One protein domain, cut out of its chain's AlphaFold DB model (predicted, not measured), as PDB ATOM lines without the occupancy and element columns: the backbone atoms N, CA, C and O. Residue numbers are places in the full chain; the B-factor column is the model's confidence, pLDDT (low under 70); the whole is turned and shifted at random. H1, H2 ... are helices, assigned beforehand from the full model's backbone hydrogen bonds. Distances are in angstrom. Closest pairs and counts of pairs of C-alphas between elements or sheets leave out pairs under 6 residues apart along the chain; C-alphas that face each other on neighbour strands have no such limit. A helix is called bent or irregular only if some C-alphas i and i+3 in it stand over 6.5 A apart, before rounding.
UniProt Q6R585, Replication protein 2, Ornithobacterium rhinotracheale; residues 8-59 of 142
ATOM      1  N   SER A   8      46.824  -8.652 -53.727       86.12
ATOM      2  CA  SER A   8      46.203  -9.951 -54.006       86.12
ATOM      3  C   SER A   8      46.691 -11.036 -53.049       86.12
ATOM      4  O   SER A   8      45.884 -11.796 -52.531       86.12
ATOM      5  N   GLN A   9      47.989 -11.060 -52.738       86.50
ATOM      6  CA  GLN A   9      48.552 -12.007 -51.770       86.50
ATOM      7  C   GLN A   9      48.070 -11.714 -50.347       86.50
ATOM      8  O   GLN A   9      47.758 -12.632 -49.601       86.50
ATOM      9  N   MET A  10      47.948 -10.438 -49.969       83.88
ATOM     10  CA  MET A  10      47.367 -10.076 -48.671       83.88
ATOM     11  C   MET A  10      45.900 -10.526 -48.563       83.88
ATOM     12  O   MET A  10      45.477 -10.970 -47.502       83.88
ATOM     13  N   ALA A  11      45.135 -10.424 -49.656       82.75
ATOM     14  CA  ALA A  11      43.733 -10.850 -49.722       82.75
ATOM     15  C   ALA A  11      43.593 -12.353 -49.500       82.75
ATOM     16  O   ALA A  11      42.737 -12.784 -48.731       82.75
ATOM     17  N   GLU A  12      44.483 -13.124 -50.117       84.31
ATOM     18  CA  GLU A  12      44.553 -14.572 -49.966       84.31
ATOM     19  C   GLU A  12      44.958 -14.991 -48.544       84.31
ATOM     20  O   GLU A  12      44.277 -15.814 -47.944       84.31
ATOM     21  N   ILE A  13      45.992 -14.369 -47.964       81.81
ATOM     22  CA  ILE A  13      46.470 -14.681 -46.603       81.81
ATOM     23  C   ILE A  13      45.411 -14.363 -45.538       81.81
ATOM     24  O   ILE A  13      45.246 -15.117 -44.584       81.81
ATOM     25  N   ILE A  14      44.714 -13.232 -45.675       82.88
ATOM     26  CA  ILE A  14      43.739 -12.749 -44.683       82.88
ATOM     27  C   ILE A  14      42.337 -13.343 -44.940       82.88
ATOM     28  O   ILE A  14      41.467 -13.265 -44.076       82.88
ATOM     29  N   GLY A  15      42.092 -13.939 -46.113       80.75
ATOM     30  CA  GLY A  15      40.789 -14.506 -46.478       80.75
ATOM     31  C   GLY A  15      39.719 -13.450 -46.788       80.75
ATOM     32  O   GLY A  15      38.533 -13.669 -46.554       80.75
ATOM     33  N   VAL A  16      40.116 -12.281 -47.300       87.00
ATOM     34  CA  VAL A  16      39.207 -11.157 -47.604       87.00
ATOM     35  C   VAL A  16      39.352 -10.688 -49.048       87.00
ATOM     36  O   VAL A  16      40.366 -10.912 -49.693       87.00
ATOM     37  N   SER A  17      38.350  -9.979 -49.579       89.62
ATOM     38  CA  SER A  17      38.429  -9.461 -50.952       89.62
ATOM     39  C   SER A  17      39.526  -8.396 -51.124       89.62
ATOM     40  O   SER A  17      39.748  -7.563 -50.240       89.62
ATOM     41  N   VAL A  18      40.130  -8.331 -52.316       86.50
ATOM     42  CA  VAL A  18      41.118  -7.293 -52.683       86.50
ATOM     43  C   VAL A  18      40.563  -5.879 -52.469       86.50
ATOM     44  O   VAL A  18      41.263  -4.999 -51.965       86.50
ATOM     45  N   ARG A  19      39.275  -5.663 -52.773       85.75
ATOM     46  CA  ARG A  19      38.582  -4.381 -52.554       85.75
ATOM     47  C   ARG A  19      38.516  -4.013 -51.067       85.75
ATOM     48  O   ARG A  19      38.638  -2.838 -50.728       85.75
ATOM     49  N   THR A  20      38.331  -4.994 -50.182       82.25
ATOM     50  CA  THR A  20      38.324  -4.770 -48.728       82.25
ATOM     51  C   THR A  20      39.685  -4.268 -48.262       82.25
ATOM     52  O   THR A  20      39.743  -3.276 -47.539       82.25
ATOM     53  N   ILE A  21      40.770  -4.883 -48.733       84.56
ATOM     54  CA  ILE A  21      42.137  -4.474 -48.379       84.56
ATOM     55  C   ILE A  21      42.442  -3.069 -48.886       84.56
ATOM     56  O   ILE A  21      42.896  -2.226 -48.118       84.56
ATOM     57  N   GLN A  22      42.133  -2.786 -50.151       86.56
ATOM     58  CA  GLN A  22      42.342  -1.456 -50.730       86.56
ATOM     59  C   GLN A  22      41.585  -0.367 -49.962       86.56
ATOM     60  O   GLN A  22      42.142   0.698 -49.699       86.56
ATOM     61  N   ARG A  23      40.340  -0.644 -49.553       85.81
ATOM     62  CA  ARG A  23      39.538   0.282 -48.743       85.81
ATOM     63  C   ARG A  23      40.183   0.548 -47.384       85.81
ATOM     64  O   ARG A  23      40.302   1.704 -46.999       85.81
ATOM     65  N   GLN A  24      40.618  -0.497 -46.680       80.50
ATOM     66  CA  GLN A  24      41.247  -0.341 -45.366       80.50
ATOM     67  C   GLN A  24      42.572   0.424 -45.455       80.50
ATOM     68  O   GLN A  24      42.824   1.307 -44.641       80.50
ATOM     69  N   LEU A  25      43.384   0.158 -46.482       82.88
ATOM     70  CA  LEU A  25      44.613   0.915 -46.736       82.88
ATOM     71  C   LEU A  25      44.336   2.399 -47.012       82.88
ATOM     72  O   LEU A  25      45.082   3.250 -46.534       82.88
ATOM     73  N   ALA A  26      43.260   2.722 -47.737       83.12
ATOM     74  CA  ALA A  26      42.840   4.106 -47.949       83.12
ATOM     75  C   ALA A  26      42.426   4.779 -46.628       83.12
ATOM     76  O   ALA A  26      42.933   5.847 -46.307       83.12
ATOM     77  N   THR A  27      41.604   4.114 -45.809       80.06
ATOM     78  CA  THR A  27      41.201   4.631 -44.489       80.06
ATOM     79  C   THR A  27      42.399   4.854 -43.563       80.06
ATOM     80  O   THR A  27      42.474   5.879 -42.885       80.06
ATOM     81  N   LEU A  28      43.359   3.924 -43.551       76.81
ATOM     82  CA  LEU A  28      44.591   4.062 -42.774       76.81
ATOM     83  C   LEU A  28      45.430   5.242 -43.266       76.81
ATOM     84  O   LEU A  28      45.871   6.051 -42.452       76.81
ATOM     85  N   ARG A  29      45.601   5.381 -44.585       75.88
ATOM     86  CA  ARG A  29      46.313   6.511 -45.193       75.88
ATOM     87  C   ARG A  29      45.686   7.847 -44.800       75.88
ATOM     88  O   ARG A  29      46.416   8.754 -44.410       75.88
ATOM     89  N   ASP A  30      44.365   7.958 -44.879       74.69
ATOM     90  CA  ASP A  30      43.645   9.190 -44.543       74.69
ATOM     91  C   ASP A  30      43.783   9.526 -43.051       74.69
ATOM     92  O   ASP A  30      43.963  10.687 -42.677       74.69
ATOM     93  N   SER A  31      43.784   8.501 -42.191       66.88
ATOM     94  CA  SER A  31      44.000   8.661 -40.748       66.88
ATOM     95  C   SER A  31      45.437   9.033 -40.363       66.88
ATOM     96  O   SER A  31      45.658   9.520 -39.259       66.88
ATOM     97  N   LEU A  32      46.406   8.844 -41.266       67.00
ATOM     98  CA  LEU A  32      47.829   9.139 -41.064       67.00
ATOM     99  C   LEU A  32      48.243  10.498 -41.664       67.00
ATOM    100  O   LEU A  32      49.411  10.722 -41.985       67.00
ATOM    101  N   SER A  33      47.279  11.399 -41.866       70.69
ATOM    102  CA  SER A  33      47.518  12.746 -42.386       70.69
ATOM    103  C   SER A  33      48.427  13.558 -41.442       70.69
ATOM    104  O   SER A  33      48.193  13.564 -40.231       70.69
ATOM    105  N   PRO A  34      49.437  14.290 -41.959       63.56
ATOM    106  CA  PRO A  34      50.549  14.845 -41.171       63.56
ATOM    107  C   PRO A  34      50.163  15.892 -40.112       63.56
ATOM    108  O   PRO A  34      50.992  16.225 -39.269       63.56
ATOM    109  N   ASN A  35      48.927  16.401 -40.125       61.34
ATOM    110  CA  ASN A  35      48.447  17.419 -39.183       61.34
ATOM    111  C   ASN A  35      47.483  16.897 -38.105       61.34
ATOM    112  O   ASN A  35      47.093  17.672 -37.233       61.34
ATOM    113  N   ASN A  36      47.096  15.616 -38.128       56.75
ATOM    114  CA  ASN A  36      46.165  15.064 -37.145       56.75
ATOM    115  C   ASN A  36      46.911  14.287 -36.053       56.75
ATOM    116  O   ASN A  36      47.526  13.262 -36.316       56.75
ATOM    117  N   LYS A  37      46.816  14.757 -34.800       61.53
ATOM    118  CA  LYS A  37      47.288  14.031 -33.600       61.53
ATOM    119  C   LYS A  37      46.264  13.013 -33.070       61.53
ATOM    120  O   LYS A  37      46.429  12.491 -31.973       61.53
ATOM    121  N   ILE A  38      45.188  12.776 -33.819       62.22
ATOM    122  CA  ILE A  38      44.085  11.889 -33.449       62.22
ATOM    123  C   ILE A  38      44.081  10.727 -34.437       62.22
ATOM    124  O   ILE A  38      43.861  10.929 -35.630       62.22
ATOM    125  N   PHE A  39      44.319   9.519 -33.927       68.25
ATOM    126  CA  PHE A  39      44.377   8.291 -34.715       68.25
ATOM    127  C   PHE A  39      43.222   7.360 -34.340       68.25
ATOM    128  O   PHE A  39      42.800   7.306 -33.186       68.25
ATOM    129  N   ASN A  40      42.705   6.617 -35.319       67.75
ATOM    130  CA  ASN A  40      41.677   5.603 -35.082       67.75
ATOM    131  C   ASN A  40      42.289   4.380 -34.362       67.75
ATOM    132  O   ASN A  40      43.471   4.082 -34.537       67.75
ATOM    133  N   ASN A  41      41.471   3.634 -33.618       72.56
ATOM    134  CA  ASN A  41      41.825   2.395 -32.919       72.56
ATOM    135  C   ASN A  41      42.570   1.391 -33.827       72.56
ATOM    136  O   ASN A  41      43.519   0.746 -33.399       72.56
ATOM    137  N   ASN A  42      42.227   1.335 -35.118       70.06
ATOM    138  CA  ASN A  42      42.922   0.482 -36.090       70.06
ATOM    139  C   ASN A  42      44.426   0.796 -36.200       70.06
ATOM    140  O   ASN A  42      45.237  -0.115 -36.329       70.06
ATOM    141  N   VAL A  43      44.813   2.075 -36.137       72.00
ATOM    142  CA  VAL A  43      46.226   2.492 -36.180       72.00
ATOM    143  C   VAL A  43      46.934   2.104 -34.882       72.00
ATOM    144  O   VAL A  43      48.062   1.621 -34.929       72.00
ATOM    145  N   LEU A  44      46.259   2.253 -33.737       74.06
ATOM    146  CA  LEU A  44      46.778   1.836 -32.434       74.06
ATOM    147  C   LEU A  44      47.037   0.322 -32.389       74.06
ATOM    148  O   LEU A  44      48.122  -0.088 -31.993       74.06
ATOM    149  N   GLN A  45      46.093  -0.492 -32.868       74.75
ATOM    150  CA  GLN A  45      46.241  -1.952 -32.940       74.75
ATOM    151  C   GLN A  45      47.393  -2.374 -33.859       74.75
ATOM    152  O   GLN A  45      48.144  -3.287 -33.527       74.75
ATOM    153  N   ILE A  46      47.574  -1.697 -35.000       77.31
ATOM    154  CA  ILE A  46      48.704  -1.963 -35.901       77.31
ATOM    155  C   ILE A  46      50.033  -1.627 -35.215       77.31
ATOM    156  O   ILE A  46      50.960  -2.432 -35.273       77.31
ATOM    157  N   LEU A  47      50.133  -0.473 -34.546       72.94
ATOM    158  CA  LEU A  47      51.337  -0.097 -33.799       72.94
ATOM    159  C   LEU A  47      51.618  -1.081 -32.664       72.94
ATOM    160  O   LEU A  47      52.754  -1.512 -32.499       72.94
ATOM    161  N   GLU A  48      50.591  -1.488 -31.924       76.31
ATOM    162  CA  GLU A  48      50.715  -2.481 -30.865       76.31
ATOM    163  C   GLU A  48      51.198  -3.833 -31.405       76.31
ATOM    164  O   GLU A  48      52.093  -4.437 -30.816       76.31
ATOM    165  N   LEU A  49      50.680  -4.291 -32.548       73.88
ATOM    166  CA  LEU A  49      51.152  -5.507 -33.215       73.88
ATOM    167  C   LEU A  49      52.610  -5.392 -33.668       73.88
ATOM    168  O   LEU A  49      53.361  -6.351 -33.505       73.88
ATOM    169  N   ILE A  50      53.024  -4.239 -34.205       71.88
ATOM    170  CA  ILE A  50      54.417  -3.993 -34.611       71.88
ATOM    171  C   ILE A  50      55.335  -4.035 -33.384       71.88
ATOM    172  O   ILE A  50      56.278  -4.821 -33.361       71.88
ATOM    173  N   TYR A  51      55.008  -3.294 -32.321       68.81
ATOM    174  CA  TYR A  51      55.805  -3.284 -31.090       68.81
ATOM    175  C   TYR A  51      55.826  -4.655 -30.399       68.81
ATOM    176  O   TYR A  51      56.876  -5.093 -29.935       68.81
ATOM    177  N   ARG A  52      54.703  -5.382 -30.350       67.81
ATOM    178  CA  ARG A  52      54.657  -6.747 -29.793       67.81
ATOM    179  C   ARG A  52      55.468  -7.735 -30.634       67.81
ATOM    180  O   ARG A  52      56.103  -8.616 -30.058       67.81
ATOM    181  N   LYS A  53      55.482  -7.585 -31.963       60.47
ATOM    182  CA  LYS A  53      56.302  -8.402 -32.867       60.47
ATOM    183  C   LYS A  53      57.793  -8.140 -32.651       60.47
ATOM    184  O   LYS A  53      58.547  -9.099 -32.503       60.47
ATOM    185  N   ASP A  54      58.191  -6.882 -32.502       55.75
ATOM    186  CA  ASP A  54      59.581  -6.522 -32.197       55.75
ATOM    187  C   ASP A  54      60.014  -7.021 -30.804       55.75
ATOM    188  O   ASP A  54      61.149  -7.459 -30.625       55.75
ATOM    189  N   LEU A  55      59.103  -7.056 -29.817       52.00
ATOM    190  CA  LEU A  55      59.365  -7.692 -28.516       52.00
ATOM    191  C   LEU A  55      59.437  -9.229 -28.585       52.00
ATOM    192  O   LEU A  55      60.090  -9.847 -27.737       52.00
ATOM    193  N   SER A  56      58.759  -9.853 -29.553       46.06
ATOM    194  CA  SER A  56      58.731 -11.313 -29.709       46.06
ATOM    195  C   SER A  56      60.030 -11.880 -30.290       46.06
ATOM    196  O   SER A  56      60.409 -12.996 -29.929       46.06
ATOM    197  N   ASP A  57      60.784 -11.092 -31.065       47.44
ATOM    198  CA  ASP A  57      62.134 -11.475 -31.505       47.44
ATOM    199  C   ASP A  57      63.135 -11.518 -30.333       47.44
ATOM    200  O   ASP A  57      64.082 -12.308 -30.347       47.44
ATOM    201  N   THR A  58      62.888 -10.762 -29.257       47.12
ATOM    202  CA  THR A  58      63.724 -10.763 -28.041       47.12
ATOM    203  C   THR A  58      63.284 -11.779 -26.985       47.12
ATOM    204  O   THR A  58      63.985 -11.975 -25.991       47.12
ATOM    205  N   LYS A  59      62.142 -12.454 -27.163       40.38
ATOM    206  CA  LYS A  59      61.643 -13.457 -26.213       40.38
ATOM    207  C   LYS A  59      61.122 -14.691 -26.938       40.38
ATOM    208  O   LYS A  59      59.928 -14.974 -26.973       40.38
TER     209      LYS A  59
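Overview. This is residues 8 to 59 of the 142 residues of the protein "Replication protein 2" of Ornithobacterium rhinotracheale (UniProt Q6R585). Three helices make an open, flat frame: the short H1 sits crosswise at the first end of H2, and the last end of H2 comes near the first end of H3, where the two longer helices make a wide corner like an L. Most of H3, residues 44 to 57, sticks out from that corner as a free arm, and the link between H2 and H3 makes a loop at the corner, of which residues 33 to 38 also stand free. The printed part has 52 residues with three named helices, H1, H2 and H3 in that order along the chain, and no named strand; its class is all helix. It is loose, with a radius of gyration of the C-alphas of 13.5 A, and the C-alphas span 36 by 33 by 14 A.

Along the chain. H1 is residues 8 to 14 and begins at C-alpha 8, at (46.203, -9.951, -54.006). After a tight link of 3 residues, H2 is residues 18 to 31 and measures 20.1 A from first to last C-alpha, ending at C-alpha 31, at (44.000, 8.661, -40.748). After a short link of 9 residues, H3 is residues 41 to 57, the longest helix with 17 residues, and measures 24.6 A; its C-alpha 57 is at (62.134, -11.475, -31.505). No helix is bent or irregular.

Arrangement. H1 touches H2, and the closest C-alphas are those of Ala 11 and Val 18, 5.3 A apart. H2 touches H1 with residues 18 to 21 alone. The lines of H1 and H2 are about perpendicular, at 86 degrees. H2 and H3 only just touch, with 3 pairs of C-alphas within 8 A, and the closest C-alphas are those of Leu 28 and Val 43, 7.0 A apart. Here H2 touches with residues 28 to 31 alone and H3 with residues 42 to 43 alone. Their lines are about perpendicular, at 82 degrees, and their centres are 18.3 A apart. H1 and H3 are apart. In H1, H2 and H3 every O i to N i+4 pair is within hydrogen-bond range.

Size, cuts and confidence. The two C-alphas farthest apart are those of Arg 19 and Lys 59, at 36.2 A. Without the stretches that stand free, residues 33 to 38 and 44 to 59, the body has 30 residues and spans 27 by 14 by 10 A. The printed part has no cut, and no link is long. The mean pLDDT of the printed part is 72.7; confidence is low, under 70, at residues 31 to 32, 34 to 40 and 51 to 59, and the mean of H3 is 67.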